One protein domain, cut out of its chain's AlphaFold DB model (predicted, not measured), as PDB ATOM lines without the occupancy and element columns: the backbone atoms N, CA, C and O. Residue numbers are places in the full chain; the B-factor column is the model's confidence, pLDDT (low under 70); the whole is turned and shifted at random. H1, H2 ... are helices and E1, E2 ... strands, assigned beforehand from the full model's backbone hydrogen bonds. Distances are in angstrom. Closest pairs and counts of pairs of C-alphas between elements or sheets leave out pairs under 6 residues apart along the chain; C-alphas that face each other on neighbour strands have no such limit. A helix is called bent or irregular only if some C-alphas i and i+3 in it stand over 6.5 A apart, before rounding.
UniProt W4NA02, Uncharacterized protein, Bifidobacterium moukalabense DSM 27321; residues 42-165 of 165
ATOM      1  N   ASP A  42     -12.787  36.298  39.035       88.75
ATOM      2  CA  ASP A  42     -13.637  35.174  39.449       88.75
ATOM      3  C   ASP A  42     -14.345  35.493  40.773       88.75
ATOM      4  O   ASP A  42     -13.721  35.945  41.735       88.75
ATOM      5  N   GLN A  43     -15.654  35.276  40.805       86.62
ATOM      6  CA  GLN A  43     -16.545  35.549  41.927       86.62
ATOM      7  C   GLN A  43     -17.376  34.321  42.337       86.62
ATOM      8  O   GLN A  43     -18.282  34.440  43.167       86.62
ATOM      9  N   THR A  44     -17.088  33.147  41.771       88.50
ATOM     10  CA  THR A  44     -17.923  31.941  41.885       88.50
ATOM     11  C   THR A  44     -18.177  31.543  43.334       88.50
ATOM     12  O   THR A  44     -19.329  31.455  43.758       88.50
ATOM     13  N   ASP A  45     -17.109  31.394  44.123       86.19
ATOM     14  CA  ASP A  45     -17.200  30.990  45.529       86.19
ATOM     15  C   ASP A  45     -18.054  31.963  46.351       86.19
ATOM     16  O   ASP A  45     -18.843  31.547  47.200       86.19
ATOM     17  N   LYS A  46     -17.922  33.269  46.091       82.50
ATOM     18  CA  LYS A  46     -18.659  34.295  46.836       82.50
ATOM     19  C   LYS A  46     -20.148  34.195  46.535       82.50
ATOM     20  O   LYS A  46     -20.961  34.232  47.454       82.50
ATOM     21  N   ILE A  47     -20.506  34.043  45.259       84.12
ATOM     22  CA  ILE A  47     -21.902  33.890  44.833       84.12
ATOM     23  C   ILE A  47     -22.505  32.622  45.432       84.12
ATOM     24  O   ILE A  47     -23.632  32.651  45.925       84.12
ATOM     25  N   PHE A  48     -21.752  31.525  45.464       86.69
ATOM     26  CA  PHE A  48     -22.240  30.263  46.017       86.69
ATOM     27  C   PHE A  48     -22.391  30.330  47.542       86.69
ATOM     28  O   PHE A  48     -23.352  29.778  48.071       86.69
ATOM     29  N   ALA A  49     -21.536  31.084  48.243       83.69
ATOM     30  CA  ALA A  49     -21.641  31.296  49.689       83.69
ATOM     31  C   ALA A  49     -22.920  32.040  50.122       83.69
ATOM     32  O   ALA A  49     -23.366  31.877  51.257       83.69
ATOM     33  N   VAL A  50     -23.518  32.844  49.238       81.75
ATOM     34  CA  VAL A  50     -24.769  33.584  49.503       81.75
ATOM     35  C   VAL A  50     -25.990  32.973  48.810       81.75
ATOM     36  O   VAL A  50     -27.076  33.559  48.817       81.75
ATOM     37  N   SER A  51     -25.823  31.814  48.175       87.06
ATOM     38  CA  SER A  51     -26.894  31.130  47.459       87.06
ATOM     39  C   SER A  51     -27.549  30.063  48.319       87.06
ATOM     40  O   SER A  51     -26.918  29.423  49.155       87.06
ATOM     41  N   THR A  52     -28.839  29.853  48.089       90.56
ATOM     42  CA  THR A  52     -29.616  28.816  48.761       90.56
ATOM     43  C   THR A  52     -29.665  27.573  47.886       90.56
ATOM     44  O   THR A  52     -30.124  27.629  46.742       90.56
ATOM     45  N   LEU A  53     -29.218  26.448  48.440       91.94
ATOM     46  CA  LEU A  53     -29.431  25.124  47.863       91.94
ATOM     47  C   LEU A  53     -30.794  24.569  48.270       91.94
ATOM     48  O   LEU A  53     -31.276  24.804  49.379       91.94
ATOM     49  N   THR A  54     -31.413  23.819  47.366       91.94
ATOM     50  CA  THR A  54     -32.637  23.078  47.680       91.94
ATOM     51  C   THR A  54     -32.334  21.924  48.640       91.94
ATOM     52  O   THR A  54     -31.260  21.325  48.597       91.94
ATOM     53  N   SER A  55     -33.285  21.618  49.528       88.88
ATOM     54  CA  SER A  55     -33.174  20.502  50.476       88.88
ATOM     55  C   SER A  55     -32.877  19.177  49.762       88.88
ATOM     56  O   SER A  55     -33.349  18.957  48.650       88.88
ATOM     57  N   GLY A  56     -32.108  18.295  50.407       85.25
ATOM     58  CA  GLY A  56     -31.683  17.012  49.823       85.25
ATOM     59  C   GLY A  56     -30.474  17.113  48.881       85.25
ATOM     60  O   GLY A  56     -30.047  16.112  48.304       85.25
ATOM     61  N   MET A  57     -29.896  18.310  48.744       92.81
ATOM     62  CA  MET A  57     -28.679  18.551  47.976       92.81
ATOM     63  C   MET A  57     -27.592  19.168  48.846       92.81
ATOM     64  O   MET A  57     -27.853  19.985  49.729       92.81
ATOM     65  N   THR A  58     -26.347  18.813  48.554       94.44
ATOM     66  CA  THR A  58     -25.168  19.469  49.124       94.44
ATOM     67  C   THR A  58     -24.176  19.776  48.016       94.44
ATOM     68  O   THR A  58     -24.082  19.037  47.037       94.44
ATOM     69  N   LEU A  59     -23.452  20.884  48.158       92.62
ATOM     70  CA  LEU A  59     -22.479  21.329  47.172       92.62
ATOM     71  C   LEU A  59     -21.119  21.495  47.840       92.62
ATOM     72  O   LEU A  59     -20.995  22.222  48.823       92.62
ATOM     73  N   THR A  60     -20.108  20.818  47.309       93.38
ATOM     74  CA  THR A  60     -18.738  20.863  47.835       93.38
ATOM     75  C   THR A  60     -17.795  21.355  46.750       93.38
ATOM     76  O   THR A  60     -17.817  20.835  45.640       93.38
ATOM     77  N   LYS A  61     -16.949  22.342  47.052       91.94
ATOM     78  CA  LYS A  61     -15.923  22.800  46.109       91.94
ATOM     79  C   LYS A  61     -14.860  21.708  45.928       91.94
ATOM     80  O   LYS A  61     -14.263  21.280  46.914       91.94
ATOM     81  N   ALA A  62     -14.625  21.279  44.689       89.50
ATOM     82  CA  ALA A  62     -13.591  20.297  44.339       89.50
ATOM     83  C   ALA A  62     -12.356  20.935  43.688       89.50
ATOM     84  O   ALA A  62     -11.250  20.415  43.820       89.50
ATOM     85  N   GLY A  63     -12.529  22.085  43.038       83.94
ATOM     86  CA  GLY A  63     -11.451  22.833  42.401       83.94
ATOM     87  C   GLY A  63     -11.925  24.203  41.933       83.94
ATOM     88  O   GLY A  63     -13.038  24.629  42.244       83.94
ATOM     89  N   ASP A  64     -11.081  24.911  41.192       80.50
ATOM     90  CA  ASP A  64     -11.459  26.205  40.622       80.50
ATOM     91  C   ASP A  64     -12.552  26.019  39.567       80.50
ATOM     92  O   ASP A  64     -12.362  25.349  38.552       80.50
ATOM     93  N   GLY A  65     -13.724  26.589  39.851       81.25
ATOM     94  CA  GLY A  65     -14.926  26.432  39.041       81.25
ATOM     95  C   GLY A  65     -15.535  25.027  39.051       81.25
ATOM     96  O   GLY A  65     -16.527  24.830  38.370       81.25
ATOM     97  N   ASP A  66     -14.999  24.048  39.790       91.38
ATOM     98  CA  ASP A  66     -15.554  22.686  39.867       91.38
ATOM     99  C   ASP A  66     -16.204  22.420  41.228       91.38
ATOM    100  O   ASP A  66     -15.581  22.570  42.289       91.38
ATOM    101  N   TYR A  67     -17.465  22.002  41.184       92.06
ATOM    102  CA  TYR A  67     -18.294  21.743  42.351       92.06
ATOM    103  C   TYR A  67     -18.935  20.360  42.274       92.06
ATOM    104  O   TYR A  67     -19.543  19.989  41.275       92.06
ATOM    105  N   LEU A  68     -18.868  19.619  43.374       95.31
ATOM    106  CA  LEU A  68     -19.545  18.341  43.546       95.31
ATOM    107  C   LEU A  68     -20.933  18.576  44.128       95.31
ATOM    108  O   LEU A  68     -21.062  18.938  45.298       95.31
ATOM    109  N   LEU A  69     -21.963  18.349  43.317       95.69
ATOM    110  CA  LEU A  69     -23.352  18.292  43.753       95.69
ATOM    111  C   LEU A  69     -23.671  16.865  44.199       95.69
ATOM    112  O   LEU A  69     -23.815  15.972  43.364       95.69
ATOM    113  N   ALA A  70     -23.805  16.652  45.504       96.69
ATOM    114  CA  ALA A  70     -24.311  15.402  46.050       96.69
ATOM    115  C   ALA A  70     -25.830  15.484  46.245       96.69
ATOM    116  O   ALA A  70     -26.346  16.423  46.854       96.69
ATOM    117  N   VAL A  71     -26.522  14.479  45.721       96.19
ATOM    118  CA  VAL A  71     -27.978  14.345  45.679       96.19
ATOM    119  C   VAL A  71     -28.356  13.090  46.466       96.19
ATOM    120  O   VAL A  71     -27.900  11.997  46.128       96.19
ATOM    121  N   SER A  72     -29.149  13.230  47.533       94.88
ATOM    122  CA  SER A  72     -29.478  12.107  48.430       94.88
ATOM    123  C   SER A  72     -30.680  11.272  47.983       94.88
ATOM    124  O   SER A  72     -30.807  10.116  48.379       94.88
ATOM    125  N   GLU A  73     -31.566  11.852  47.179       94.44
ATOM    126  CA  GLU A  73     -32.809  11.241  46.705       94.44
ATOM    127  C   GLU A  73     -33.088  11.644  45.256       94.44
ATOM    128  O   GLU A  73     -32.478  12.581  44.751       94.44
ATOM    129  N   THR A  74     -33.990  10.947  44.568       95.31
ATOM    130  CA  THR A  74     -34.340  11.316  43.192       95.31
ATOM    131  C   THR A  74     -34.960  12.712  43.148       95.31
ATOM    132  O   THR A  74     -35.948  12.988  43.827       95.31
ATOM    133  N   ILE A  75     -34.409  13.576  42.299       95.00
ATOM    134  CA  ILE A  75     -34.858  14.951  42.106       95.00
ATOM    135  C   ILE A  75     -35.603  15.058  40.784       95.00
ATOM    136  O   ILE A  75     -35.057  14.753  39.723       95.00
ATOM    137  N   ALA A  76     -36.836  15.555  40.842       95.44
ATOM    138  CA  ALA A  76     -37.666  15.756  39.663       95.44
ATOM    139  C   ALA A  76     -37.069  16.795  38.694       95.44
ATOM    140  O   ALA A  76     -36.405  17.757  39.103       95.44
ATOM    141  N   ASN A  77     -37.366  16.638  37.402       96.06
ATOM    142  CA  ASN A  77     -37.107  17.667  36.395       96.06
ATOM    143  C   ASN A  77     -37.798  18.995  36.772       96.06
ATOM    144  O   ASN A  77     -38.926  18.989  37.263       96.06
ATOM    145  N   GLY A  78     -37.139  20.125  36.523       94.06
ATOM    146  CA  GLY A  78     -37.640  21.456  36.860       94.06
ATOM    147  C   GLY A  78     -37.450  21.842  38.328       94.06
ATOM    148  O   GLY A  78     -37.989  22.860  38.760       94.06
ATOM    149  N   THR A  79     -36.681  21.075  39.103       95.12
ATOM    150  CA  THR A  79     -36.357  21.418  40.495       95.12
ATOM    151  C   THR A  79     -35.191  22.400  40.532       95.12
ATOM    152  O   THR A  79     -34.189  22.212  39.842       95.12
ATOM    153  N   ARG A  80     -35.288  23.453  41.355       94.44
ATOM    154  CA  ARG A  80     -34.161  24.369  41.591       94.44
ATOM    155  C   ARG A  80     -33.029  23.604  42.277       94.44
ATOM    156  O   ARG A  80     -33.280  22.938  43.272       94.44
ATOM    157  N   ILE A  81     -31.802  23.725  41.791       94.00
ATOM    158  CA  ILE A  81     -30.603  23.174  42.433       94.00
ATOM    159  C   ILE A  81     -30.072  24.188  43.446       94.00
ATOM    160  O   ILE A  81     -29.997  23.930  44.645       94.00
ATOM    161  N   ILE A  82     -29.739  25.373  42.939       92.75
ATOM    162  CA  ILE A  82     -29.127  26.476  43.672       92.75
ATOM    163  C   ILE A  82     -29.635  27.790  43.085       92.75
ATOM    164  O   ILE A  82     -29.898  27.873  41.885       92.75
ATOM    165  N   GLY A  83     -29.791  28.816  43.912       89.94
ATOM    166  CA  GLY A  83     -30.095  30.161  43.439       89.94
ATOM    167  C   GLY A  83     -30.025  31.204  44.542       89.94
ATOM    168  O   GLY A  83     -29.896  30.874  45.721       89.94
ATOM    169  N   SER A  84     -30.116  32.471  44.159       84.50
ATOM    170  CA  SER A  84     -30.138  33.600  45.083       84.50
ATOM    171  C   SER A  84     -31.127  34.653  44.597       84.50
ATOM    172  O   SER A  84     -31.147  34.997  43.413       84.50
ATOM    173  N   ASP A  85     -31.942  35.157  45.521       70.38
ATOM    174  CA  ASP A  85     -33.083  36.023  45.210       70.38
ATOM    175  C   ASP A  85     -32.740  37.531  45.257       70.38
ATOM    176  O   ASP A  85     -33.607  38.352  44.979       70.38
ATOM    177  N   TRP A  86     -31.496  37.918  45.590       61.31
ATOM    178  CA  TRP A  86     -31.150  39.320  45.899       61.31
ATOM    179  C   TRP A  86     -29.699  39.693  45.536       61.31
ATOM    180  O   TRP A  86     -28.831  39.862  46.394       61.31
ATOM    181  N   ILE A  87     -29.443  39.880  44.245       59.78
ATOM    182  CA  ILE A  87     -28.155  40.273  43.652       59.78
ATOM    183  C   ILE A  87     -27.679  41.732  43.923       59.78
ATOM    184  O   ILE A  87     -26.485  41.964  43.748       59.78
ATOM    185  N   PRO A  88     -28.431  42.739  44.426       50.03
ATOM    186  CA  PRO A  88     -27.833  44.066  44.646       50.03
ATOM    187  C   PRO A  88     -26.793  44.088  45.771       50.03
ATOM    188  O   PRO A  88     -26.018  45.028  45.891       50.03
ATOM    189  N   LYS A  89     -26.696  43.013  46.560       57.53
ATOM    190  CA  LYS A  89     -25.614  42.813  47.533       57.53
ATOM    191  C   LYS A  89     -24.293  42.389  46.904       57.53
ATOM    192  O   LYS A  89     -23.318  42.213  47.619       57.53
ATOM    193  N   LEU A  90     -24.223  42.199  45.590       61.03
ATOM    194  CA  LEU A  90     -22.982  41.811  44.931       61.03
ATOM    195  C   LEU A  90     -21.836  42.803  45.200       61.03
ATOM    196  O   LEU A  90     -20.712  42.379  45.457       61.03
ATOM    197  N   GLY A  91     -22.138  44.109  45.222       63.25
ATOM    198  CA  GLY A  91     -21.194  45.146  45.657       63.25
ATOM    199  C   GLY A  91     -20.738  44.976  47.112       63.25
ATOM    200  O   GLY A  91     -19.576  45.220  47.430       63.25
ATOM    201  N   ASP A  92     -21.623  44.484  47.981       67.44
ATOM    202  CA  ASP A  92     -21.338  44.210  49.396       67.44
ATOM    203  C   ASP A  92     -20.551  42.908  49.601       67.44
ATOM    204  O   ASP A  92     -19.913  42.719  50.636       67.44
ATOM    205  N   MET A  93     -20.578  41.991  48.630       66.00
ATOM    206  CA  MET A  93     -19.885  40.708  48.739       66.00
ATOM    207  C   MET A  93     -18.365  40.866  48.712       66.00
ATOM    208  O   MET A  93     -17.659  39.988  49.215       66.00
ATOM    209  N   SER A  94     -17.843  41.940  48.107       67.31
ATOM    210  CA  SER A  94     -16.407  42.208  48.047       67.31
ATOM    211  C   SER A  94     -16.073  43.581  47.459       67.31
ATOM    212  O   SER A  94     -16.665  44.011  46.476       67.31
ATOM    213  N   ALA A  95     -14.997  44.200  47.958       70.12
ATOM    214  CA  ALA A  95     -14.426  45.431  47.401       70.12
ATOM    215  C   ALA A  95     -13.904  45.293  45.952       70.12
ATOM    216  O   ALA A  95     -13.604  46.296  45.308       70.12
ATOM    217  N   ASP A  96     -13.743  44.066  45.447       72.69
ATOM    218  CA  ASP A  96     -13.385  43.797  44.046       72.69
ATOM    219  C   ASP A  96     -14.598  43.669  43.109       72.69
ATOM    220  O   ASP A  96     -14.395  43.525  41.898       72.69
ATOM    221  N   TRP A  97     -15.824  43.733  43.642       78.12
ATOM    222  CA  TRP A  97     -17.033  43.714  42.836       78.12
ATOM    223  C   TRP A  97     -17.241  45.078  42.161       78.12
ATOM    224  O   TRP A  97     -17.255  46.107  42.842       78.12
ATOM    225  N   PRO A  98     -17.400  45.142  40.828       74.19
ATOM    226  CA  PRO A  98     -17.566  46.418  40.147       74.19
ATOM    227  C   PRO A  98     -18.946  47.036  40.421       74.19
ATOM    228  O   PRO A  98     -19.969  46.363  40.302       74.19
ATOM    229  N   THR A  99     -18.993  48.340  40.719       76.50
ATOM    230  CA  THR A  99     -20.256  49.094  40.847       76.50
ATOM    231  C   THR A  99     -21.055  49.091  39.543       76.50
ATOM    232  O   THR A  99     -22.276  48.973  39.568       76.50
ATOM    233  N   GLU A 100     -20.373  49.161  38.399       80.00
ATOM    234  CA  GLU A 100     -20.939  48.956  37.064       80.00
ATOM    235  C   GLU A 100     -19.970  48.111  36.228       80.00
ATOM    236  O   GLU A 100     -18.751  48.286  36.308       80.00
ATOM    237  N   GLY A 101     -20.491  47.175  35.435       81.88
ATOM    238  CA  GLY A 101     -19.649  46.275  34.652       81.88
ATOM    239  C   GLY A 101     -20.415  45.155  33.963       81.88
ATOM    240  O   GLY A 101     -21.636  45.194  33.853       81.88
ATOM    241  N   THR A 102     -19.692  44.131  33.520       86.06
ATOM    242  CA  THR A 102     -20.255  42.923  32.907       86.06
ATOM    243  C   THR A 102     -20.049  41.729  33.829       86.06
ATOM    244  O   THR A 102     -18.956  41.536  34.364       86.06
ATOM    245  N   VAL A 103     -21.091  40.914  33.984       86.75
ATOM    246  CA  VAL A 103     -21.015  39.576  34.582       86.75
ATOM    247  C   VAL A 103     -21.029  38.552  33.461       86.75
ATOM    248  O   VAL A 103     -21.865  38.640  32.561       86.75
ATOM    249  N   ARG A 104     -20.139  37.570  33.543       90.25
ATOM    250  CA  ARG A 104     -20.149  36.364  32.722       90.25
ATOM    251  C   ARG A 104     -20.406  35.156  33.610       90.25
ATOM    252  O   ARG A 104     -19.768  35.014  34.648       90.25
ATOM    253  N   LEU A 105     -21.312  34.288  33.183       91.44
ATOM    254  CA  LEU A 105     -21.517  32.971  33.773       91.44
ATOM    255  C   LEU A 105     -21.232  31.926  32.701       91.44
ATOM    256  O   LEU A 105     -21.847  31.952  31.636       91.44
ATOM    257  N   THR A 106     -20.325  31.006  33.003       94.38
ATOM    258  CA  THR A 106     -20.018  29.836  32.179       94.38
ATOM    259  C   THR A 106     -20.414  28.576  32.939       94.38
ATOM    260  O   THR A 106     -20.124  28.449  34.128       94.38
ATOM    261  N   TYR A 107     -21.094  27.663  32.255       94.88
ATOM    262  CA  TYR A 107     -21.531  26.377  32.783       94.88
ATOM    263  C   TYR A 107     -21.088  25.252  31.846       94.88
ATOM    264  O   TYR A 107     -21.271  25.371  30.634       94.88
ATOM    265  N   GLU A 108     -20.563  24.162  32.403       95.25
ATOM    266  CA  GLU A 108     -20.247  22.916  31.701       95.25
ATOM    267  C   GLU A 108     -20.409  21.710  32.648       95.25
ATOM    268  O   GLU A 108     -19.912  21.693  33.771       95.25
ATOM    269  N   SER A 109     -21.155  20.688  32.243       93.75
ATOM    270  CA  SER A 109     -21.409  19.502  33.066       93.75
ATOM    271  C   SER A 109     -22.016  18.372  32.234       93.75
ATOM    272  O   SER A 109     -22.532  18.581  31.141       93.75
ATOM    273  N   THR A 110     -22.038  17.161  32.786       91.00
ATOM    274  CA  THR A 110     -22.902  16.077  32.297       91.00
ATOM    275  C   THR A 110     -24.369  16.262  32.700       91.00
ATOM    276  O   THR A 110     -25.251  15.662  32.088       91.00
ATOM    277  N   VAL A 111     -24.649  17.094  33.708       93.44
ATOM    278  CA  VAL A 111     -26.004  17.427  34.151       93.44
ATOM    279  C   VAL A 111     -26.570  18.542  33.282       93.44
ATOM    280  O   VAL A 111     -25.998  19.631  33.197       93.44
ATOM    281  N   LYS A 112     -27.734  18.302  32.672       95.44
ATOM    282  CA  LYS A 112     -28.469  19.341  31.951       95.44
ATOM    283  C   LYS A 112     -29.195  20.268  32.931       95.44
ATOM    284  O   LYS A 112     -30.050  19.815  33.700       95.44
ATOM    285  N   VAL A 113     -28.905  21.566  32.861       95.81
ATOM    286  CA  VAL A 113     -29.568  22.597  33.678       95.81
ATOM    287  C   VAL A 113     -30.076  23.747  32.822       95.81
ATOM    288  O   VAL A 113     -29.641  23.944  31.690       95.81
ATOM    289  N   GLY A 114     -31.006  24.509  33.385       94.62
ATOM    290  CA  GLY A 114     -31.431  25.807  32.892       94.62
ATOM    291  C   GLY A 114     -31.032  26.885  33.892       94.62
ATOM    292  O   GLY A 114     -31.356  26.779  35.074       94.62
ATOM    293  N   LEU A 115     -30.347  27.919  33.419       92.50
ATOM    294  CA  LEU A 115     -30.214  29.192  34.105       92.50
ATOM    295  C   LEU A 115     -31.477  30.019  33.863       92.50
ATOM    296  O   LEU A 115     -31.872  30.247  32.719       92.50
ATOM    297  N   ASN A 116     -32.073  30.510  34.942       84.62
ATOM    298  CA  ASN A 116     -33.155  31.483  34.875       84.62
ATOM    299  C   ASN A 116     -32.909  32.602  35.891       84.62
ATOM    300  O   ASN A 116     -32.294  32.380  36.938       84.62
ATOM    301  N   GLY A 117     -33.379  33.803  35.573       81.44
ATOM    302  CA  GLY A 117     -33.216  34.983  36.405       81.44
ATOM    303  C   GLY A 117     -32.940  36.244  35.601       81.44
ATOM    304  O   GLY A 117     -32.861  36.230  34.374       81.44
ATOM    305  N   GLY A 118     -32.746  37.360  36.299       76.50
ATOM    306  CA  GLY A 118     -32.369  38.609  35.636       76.50
ATOM    307  C   GLY A 118     -30.878  38.689  35.267       76.50
ATOM    308  O   GLY A 118     -30.468  39.680  34.672       76.50
ATOM    309  N   LEU A 119     -30.073  37.659  35.578       77.81
ATOM    310  CA  LEU A 119     -28.733  37.484  34.995       77.81
ATOM    311  C   LEU A 119     -28.782  37.070  33.518       77.81
ATOM    312  O   LEU A 119     -27.782  37.220  32.822       77.81
ATOM    313  N   GLY A 120     -29.914  36.547  33.045       82.94
ATOM    314  CA  GLY A 120     -30.077  36.038  31.690       82.94
ATOM    315  C   GLY A 120     -30.631  34.619  31.671       82.94
ATOM    316  O   GLY A 120     -31.041  34.068  32.695       82.94
ATOM    317  N   TRP A 121     -30.637  34.033  30.478       89.00
ATOM    318  CA  TRP A 121     -31.164  32.699  30.228       89.00
ATOM    319  C   TRP A 121     -30.133  31.846  29.493       89.00
ATOM    320  O   TRP A 121     -29.482  32.318  28.563       89.00
ATOM    321  N   GLY A 122     -30.005  30.590  29.909       91.19
ATOM    322  CA  GLY A 122     -29.151  29.591  29.276       91.19
ATOM    323  C   GLY A 122     -29.651  28.194  29.617       91.19
ATOM    324  O   GLY A 122     -30.226  27.993  30.681       91.19
ATOM    325  N   GLU A 123     -29.468  27.227  28.726       94.81
ATOM    326  CA  GLU A 123     -29.932  25.856  28.941       94.81
ATOM    327  C   GLU A 123     -28.981  24.861  28.285       94.81
ATOM    328  O   GLU A 123     -28.514  25.077  27.169       94.81
ATOM    329  N   GLY A 124     -28.736  23.738  28.955       94.00
ATOM    330  CA  GLY A 124     -28.042  22.599  28.378       94.00
ATOM    331  C   GLY A 124     -27.058  21.966  29.344       94.00
ATOM    332  O   GLY A 124     -27.095  22.185  30.554       94.00
ATOM    333  N   THR A 125     -26.176  21.151  28.781       95.25
ATOM    334  CA  THR A 125     -24.982  20.627  29.452       95.25
ATOM    335  C   THR A 125     -23.819  21.616  29.403       95.25
ATOM    336  O   THR A 125     -22.902  21.506  30.204       95.25
ATOM    337  N   SER A 126     -23.855  22.616  28.515       96.12
ATOM    338  CA  SER A 126     -22.959  23.771  28.578       96.12
ATOM    339  C   SER A 126     -23.638  25.026  28.044       96.12
ATOM    340  O   SER A 126     -24.415  24.936  27.091       96.12
ATOM    341  N   PHE A 127     -23.318  26.182  28.617       94.44
ATOM    342  CA  PHE A 127     -23.689  27.489  28.078       94.44
ATOM    343  C   PHE A 127     -22.804  28.587  28.667       94.44
ATOM    344  O   PHE A 127     -22.173  28.424  29.712       94.44
ATOM    345  N   GLN A 128     -22.808  29.740  28.005       95.31
ATOM    346  CA  GLN A 128     -22.246  30.976  28.529       95.31
ATOM    347  C   GLN A 128     -23.279  32.084  28.370       95.31
ATOM    348  O   GLN A 128     -23.868  32.234  27.300       95.31
ATOM    349  N   VAL A 129     -23.478  32.868  29.425       89.94
ATOM    350  CA  VAL A 129     -24.283  34.087  29.374       89.94
ATOM    351  C   VAL A 129     -23.456  35.272  29.844       89.94
ATOM    352  O   VAL A 129     -22.620  35.148  30.740       89.94
ATOM    353  N   GLU A 130     -23.702  36.427  29.240       89.69
ATOM    354  CA  GLU A 130     -23.081  37.688  29.624       89.69
ATOM    355  C   GLU A 130     -24.151  38.763  29.754       89.69
ATOM    356  O   GLU A 130     -24.988  38.924  28.866       89.69
ATOM    357  N   THR A 131     -24.098  39.508  30.854       83.38
ATOM    358  CA  THR A 131     -25.068  40.560  31.153       83.38
ATOM    359  C   THR A 131     -24.365  41.755  31.774       83.38
ATOM    360  O   THR A 131     -23.574  41.623  32.711       83.38
ATOM    361  N   ALA A 132     -24.675  42.945  31.262       83.25
ATOM    362  CA  ALA A 132     -24.272  44.194  31.890       83.25
ATOM    363  C   ALA A 132     -25.043  44.385  33.205       83.25
ATOM    364  O   ALA A 132     -26.273  44.302  33.234       83.25
ATOM    365  N   THR A 133     -24.325  44.666  34.288       73.88
ATOM    366  CA  THR A 133     -24.876  44.858  35.627       73.88
ATOM    367  C   THR A 133     -24.503  46.222  36.199       73.88
ATOM    368  O   THR A 133     -23.469  46.809  35.873       73.88
ATOM    369  N   LYS A 134     -25.359  46.705  37.097       71.69
ATOM    370  CA  LYS A 134     -25.072  47.791  38.031       71.69
ATOM    371  C   LYS A 134     -25.394  47.260  39.421       71.69
ATOM    372  O   LYS A 134     -26.441  46.633  39.585       71.69
ATOM    373  N   ALA A 135     -24.519  47.501  40.393       60.31
ATOM    374  CA  ALA A 135     -24.641  46.988  41.758       60.31
ATOM    375  C   ALA A 135     -25.985  47.349  42.421       60.31
ATOM    376  O   ALA A 135     -26.446  46.634  43.295       60.31
ATOM    377  N   GLU A 136     -26.655  48.405  41.961       58.09
ATOM    378  CA  GLU A 136     -27.917  48.900  42.523       58.09
ATOM    379  C   GLU A 136     -29.181  48.129  42.082       58.09
ATOM    380  O   GLU A 136     -30.284  48.524  42.456       58.09
ATOM    381  N   LYS A 137     -29.084  47.059  41.275       58.03
ATOM    382  CA  LYS A 137     -30.273  46.320  40.806       58.03
ATOM    383  C   LYS A 137     -30.540  45.027  41.578       58.03
ATOM    384  O   LYS A 137     -29.691  44.138  41.630       58.03
ATOM    385  N   ASP A 138     -31.780  44.893  42.054       58.56
ATOM    386  CA  ASP A 138     -32.375  43.629  42.501       58.56
ATOM    387  C   ASP A 138     -32.482  42.662  41.329       58.56
ATOM    388  O   ASP A 138     -33.383  42.746  40.494       58.56
ATOM    389  N   VAL A 139     -31.522  41.750  41.239       68.06
ATOM    390  CA  VAL A 139     -31.544  40.658  40.270       68.06
ATOM    391  C   VAL A 139     -31.638  39.343  41.047       68.06
ATOM    392  O   VAL A 139     -31.146  39.232  42.162       68.06
ATOM    393  N   TRP A 140     -32.304  38.339  40.500       80.50
ATOM    394  CA  TRP A 140     -32.296  36.983  41.048       80.50
ATOM    395  C   TRP A 140     -31.718  36.040  40.001       80.50
ATOM    396  O   TRP A 140     -31.731  36.354  38.806       80.50
ATOM    397  N   TRP A 141     -31.189  34.903  40.440       87.12
ATOM    398  CA  TRP A 141     -30.701  33.854  39.552       87.12
ATOM    399  C   TRP A 141     -30.859  32.475  40.181       87.12
ATOM    400  O   TRP A 141     -30.940  32.335  41.402       87.12
ATOM    401  N   GLY A 142     -30.841  31.440  39.349       91.62
ATOM    402  CA  GLY A 142     -30.662  30.074  39.812       91.62
ATOM    403  C   GLY A 142     -30.442  29.079  38.680       91.62
ATOM    404  O   GLY A 142     -30.650  29.382  37.504       91.62
ATOM    405  N   PHE A 143     -30.045  27.873  39.061       95.00
ATOM    406  CA  PHE A 143     -30.035  26.713  38.183       95.00
ATOM    407  C   PHE A 143     -31.208  25.800  38.515       95.00
ATOM    408  O   PHE A 143     -31.427  25.457  39.676       95.00
ATOM    409  N   TRP A 144     -31.931  25.376  37.486       95.31
ATOM    410  CA  TRP A 144     -32.991  24.375  37.557       95.31
ATOM    411  C   TRP A 144     -32.588  23.145  36.764       95.31
ATOM    412  O   TRP A 144     -32.012  23.266  35.682       95.31
ATOM    413  N   THR A 145     -32.904  21.960  37.274       95.69
ATOM    414  CA  THR A 145     -32.707  20.719  36.525       95.69
ATOM    415  C   THR A 145     -33.542  20.741  35.241       95.69
ATOM    416  O   THR A 145     -34.672  21.226  35.235       95.69
ATOM    417  N   GLN A 146     -32.974  20.228  34.147       96.75
ATOM    418  CA  GLN A 146     -33.665  20.021  32.858       96.75
ATOM    419  C   GLN A 146     -33.798  18.531  32.520       96.75
ATOM    420  O   GLN A 146     -33.986  18.132  31.369       96.75
ATOM    421  N   GLN A 147     -33.629  17.709  33.549       95.00
ATOM    422  CA  GLN A 147     -33.714  16.261  33.560       95.00
ATOM    423  C   GLN A 147     -33.984  15.809  34.999       95.00
ATOM    424  O   GLN A 147     -33.772  16.566  35.947       95.00
ATOM    425  N   GLU A 148     -34.430  14.570  35.169       96.06
ATOM    426  CA  GLU A 148     -34.420  13.927  36.484       96.06
ATOM    427  C   GLU A 148     -32.969  13.657  36.921       96.06
ATOM    428  O   GLU A 148     -32.124  13.306  36.090       96.06
ATOM    429  N   LEU A 149     -32.673  13.827  38.213       95.25
ATOM    430  CA  LEU A 149     -31.388  13.443  38.800       95.25
ATOM    431  C   LEU A 149     -31.595  12.296  39.777       95.25
ATOM    432  O   LEU A 149     -32.396  12.396  40.702       95.25
ATOM    433  N   SER A 150     -30.849  11.217  39.585       96.06
ATOM    434  CA  SER A 150     -30.810  10.112  40.536       96.06
ATOM    435  C   SER A 150     -29.927  10.461  41.745       96.06
ATOM    436  O   SER A 150     -29.113  11.385  41.674       96.06
ATOM    437  N   PRO A 151     -30.036   9.718  42.857       96.88
ATOM    438  CA  PRO A 151     -29.085   9.841  43.953       96.88
ATOM    439  C   PRO A 151     -27.653   9.592  43.469       96.88
ATOM    440  O   PRO A 151     -27.398   8.638  42.729       96.88
ATOM    441  N   GLY A 152     -26.712  10.431  43.890       96.75
ATOM    442  CA  GLY A 152     -25.332  10.346  43.426       96.75
ATOM    443  C   GLY A 152     -24.542  11.628  43.627       96.75
ATOM    444  O   GLY A 152     -24.961  12.541  44.335       96.75
ATOM    445  N   THR A 153     -23.363  11.687  43.014       97.38
ATOM    446  CA  THR A 153     -22.509  12.877  43.000       97.38
ATOM    447  C   THR A 153     -22.233  13.285  41.563       97.38
ATOM    448  O   THR A 153     -21.828  12.459  40.747       97.38
ATOM    449  N   TYR A 154     -22.452  14.562  41.270       95.56
ATOM    450  CA  TYR A 154     -22.329  15.147  39.944       95.56
ATOM    451  C   TYR A 154     -21.317  16.288  39.959       95.56
ATOM    452  O   TYR A 154     -21.311  17.091  40.887       95.56
ATOM    453  N   HIS A 155     -20.498  16.384  38.916       94.31
ATOM    454  CA  HIS A 155     -19.611  17.527  38.718       94.31
ATOM    455  C   HIS A 155     -20.361  18.651  38.016       94.31
ATOM    456  O   HIS A 155     -20.891  18.455  36.922       94.31
ATOM    457  N   LEU A 156     -20.391  19.823  38.631       94.19
ATOM    458  CA  LEU A 156     -20.875  21.058  38.039       94.19
ATOM    459  C   LEU A 156     -19.666  21.966  37.829       94.19
ATOM    460  O   LEU A 156     -19.128  22.499  38.802       94.19
ATOM    461  N   HIS A 157     -19.256  22.161  36.575       95.12
ATOM    462  CA  HIS A 157     -18.277  23.189  36.262       95.12
ATOM    463  C   HIS A 157     -19.016  24.511  36.063       95.12
ATOM    464  O   HIS A 157     -19.758  24.688  35.097       95.12
ATOM    465  N   VAL A 158     -18.868  25.427  37.012       92.88
ATOM    466  CA  VAL A 158     -19.526  26.730  37.006       92.88
ATOM    467  C   VAL A 158     -18.497  27.800  37.277       92.88
ATOM    468  O   VAL A 158     -17.737  27.706  38.237       92.88
ATOM    469  N   LYS A 159     -18.519  28.858  36.472       92.81
ATOM    470  CA  LYS A 159     -17.692  30.032  36.701       92.81
ATOM    471  C   LYS A 159     -18.512  31.301  36.585       92.81
ATOM    472  O   LYS A 159     -19.174  31.517  35.575       92.81
ATOM    473  N   PHE A 160     -18.443  32.139  37.608       89.31
ATOM    474  CA  PHE A 160     -18.982  33.490  37.598       89.31
ATOM    475  C   PHE A 160     -17.836  34.483  37.610       89.31
ATOM    476  O   PHE A 160     -17.011  34.479  38.519       89.31
ATOM    477  N   GLU A 161     -17.796  35.362  36.622       90.12
ATOM    478  CA  GLU A 161     -16.722  36.325  36.450       90.12
ATOM    479  C   GLU A 161     -17.271  37.735  36.265       90.12
ATOM    480  O   GLU A 161     -18.317  37.942  35.655       90.12
ATOM    481  N   THR A 162     -16.534  38.724  36.759       87.19
ATOM    482  CA  THR A 162     -16.885  40.140  36.638       87.19
ATOM    483  C   THR A 162     -15.786  40.929  35.956       87.19
ATOM    484  O   THR A 162     -14.609  40.752  36.277       87.19
ATOM    485  N   LYS A 163     -16.179  41.871  35.107       87.31
ATOM    486  CA  LYS A 163     -15.309  42.861  34.474       87.31
ATOM    487  C   LYS A 163     -15.879  44.256  34.727       87.31
ATOM    488  O   LYS A 163     -17.072  44.466  34.528       87.31
ATOM    489  N   SER A 164     -15.049  45.203  35.160       82.56
ATOM    490  CA  SER A 164     -15.444  46.616  35.278       82.56
ATOM    491  C   SER A 164     -15.712  47.228  33.899       82.56
ATOM    492  O   SER A 164     -15.030  46.869  32.936       82.56
ATOM    493  N   ALA A 165     -16.697  48.126  33.813       71.38
ATOM    494  CA  ALA A 165     -16.965  48.912  32.606       71.38
ATOM    495  C   ALA A 165     -15.818  49.883  32.268       71.38
ATOM    496  O   ALA A 165     -15.135  50.348  33.213       71.38
TER     497      ALA A 165
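Overview. This is residues 42 to 165 of the 165 residues of an uncharacterized protein of Bifidobacterium moukalabense DSM 27321 (UniProt W4NA02). A single twisted sheet folds back on itself into a flattened, incompletely closed barrel: E2, E7 and the first part of E4 make one wall, and the last part of E4 with E6 and E3 makes the other. E1 is at the edge of the sheet beside E2, and E5 runs beside the bent E4 over its residues 100 to 115; H1 covers part of the open side between E7 and E3, while H2 sits at one end and only grazes the sheet. The printed part has 124 residues, with two named helices and seven named strands in the order H1 E1 E2 E3 H2 E4 E5 E6 E7. The class is mostly strand, and the sheet is branched, its neighbour pairs antiparallel. The whole is compact, with a radius of gyration of the C-alphas of 14.0 A, and elongated, spanning 41 by 24 by 21 A.

Along the chain. H1 is residues 44 to 49, beginning at C-alpha 44 (-17.923, 31.941, 41.885). E1 is residues 57 to 63, 18.6 A long, and E2 residues 66 to 71, 16.1 A. E3 is residues 80 to 84 and H2 residues 87 to 93. E4, residues 100 to 117, bends by 165 degrees; its C-alpha 110 is at (-22.902, 16.077, 32.297). E5, residues 122 to 134, bends by 152 degrees at residue 125. E6 is residues 141 to 145, 13.6 A long. E7, residues 152 to 164, measures 38.5 A and ends at C-alpha 164 (-15.444, 46.616, 35.278).

Arrangement. E4 has E5 on one side, a hairpin with N 105 and O 129 2.9 A apart. On the other side, E7 is beside residues 101 to 109, with N 104 and O 161 2.8 A apart, and E6 beside residues 113 to 117, with N 114 and O 144 2.8 A apart. E3 pairs with E6, N 81 and O 143 being 2.8 A apart; residues 52 to 53 pair with 82 to 83 of E3. E2 pairs with E7, N 69 to O 154 at 2.8 A, and forms a hairpin with E1, N 60 to O 68 at 2.9 A. The closest C-alphas of E1 and E3, Met 57 and Ile 81, are 7.5 A apart. H1 is on the sheet; its closest C-alpha pair with E7 is Thr 44 and Phe 160, 4.7 A. H1 and H2 are close but not clearly touching, at 6.8 A between C-alphas of Lys 46 and Met 93. Every O i to N i+4 pair of H1 is within hydrogen-bond range; H2 has 1 of 3, beside 3 of 4 O i to N i+3 pairs, and is only just irregular, C-alphas 88 and 91 being 6.8 A apart.

Size, cuts and confidence. The C-alphas farthest apart, Glu 73 and Ala 165, are 43.2 A apart. The printed part has no cut and no long link. Mean pLDDT of the printed part is 86.1; residues 86 to 94 and 135 to 139 are under 70.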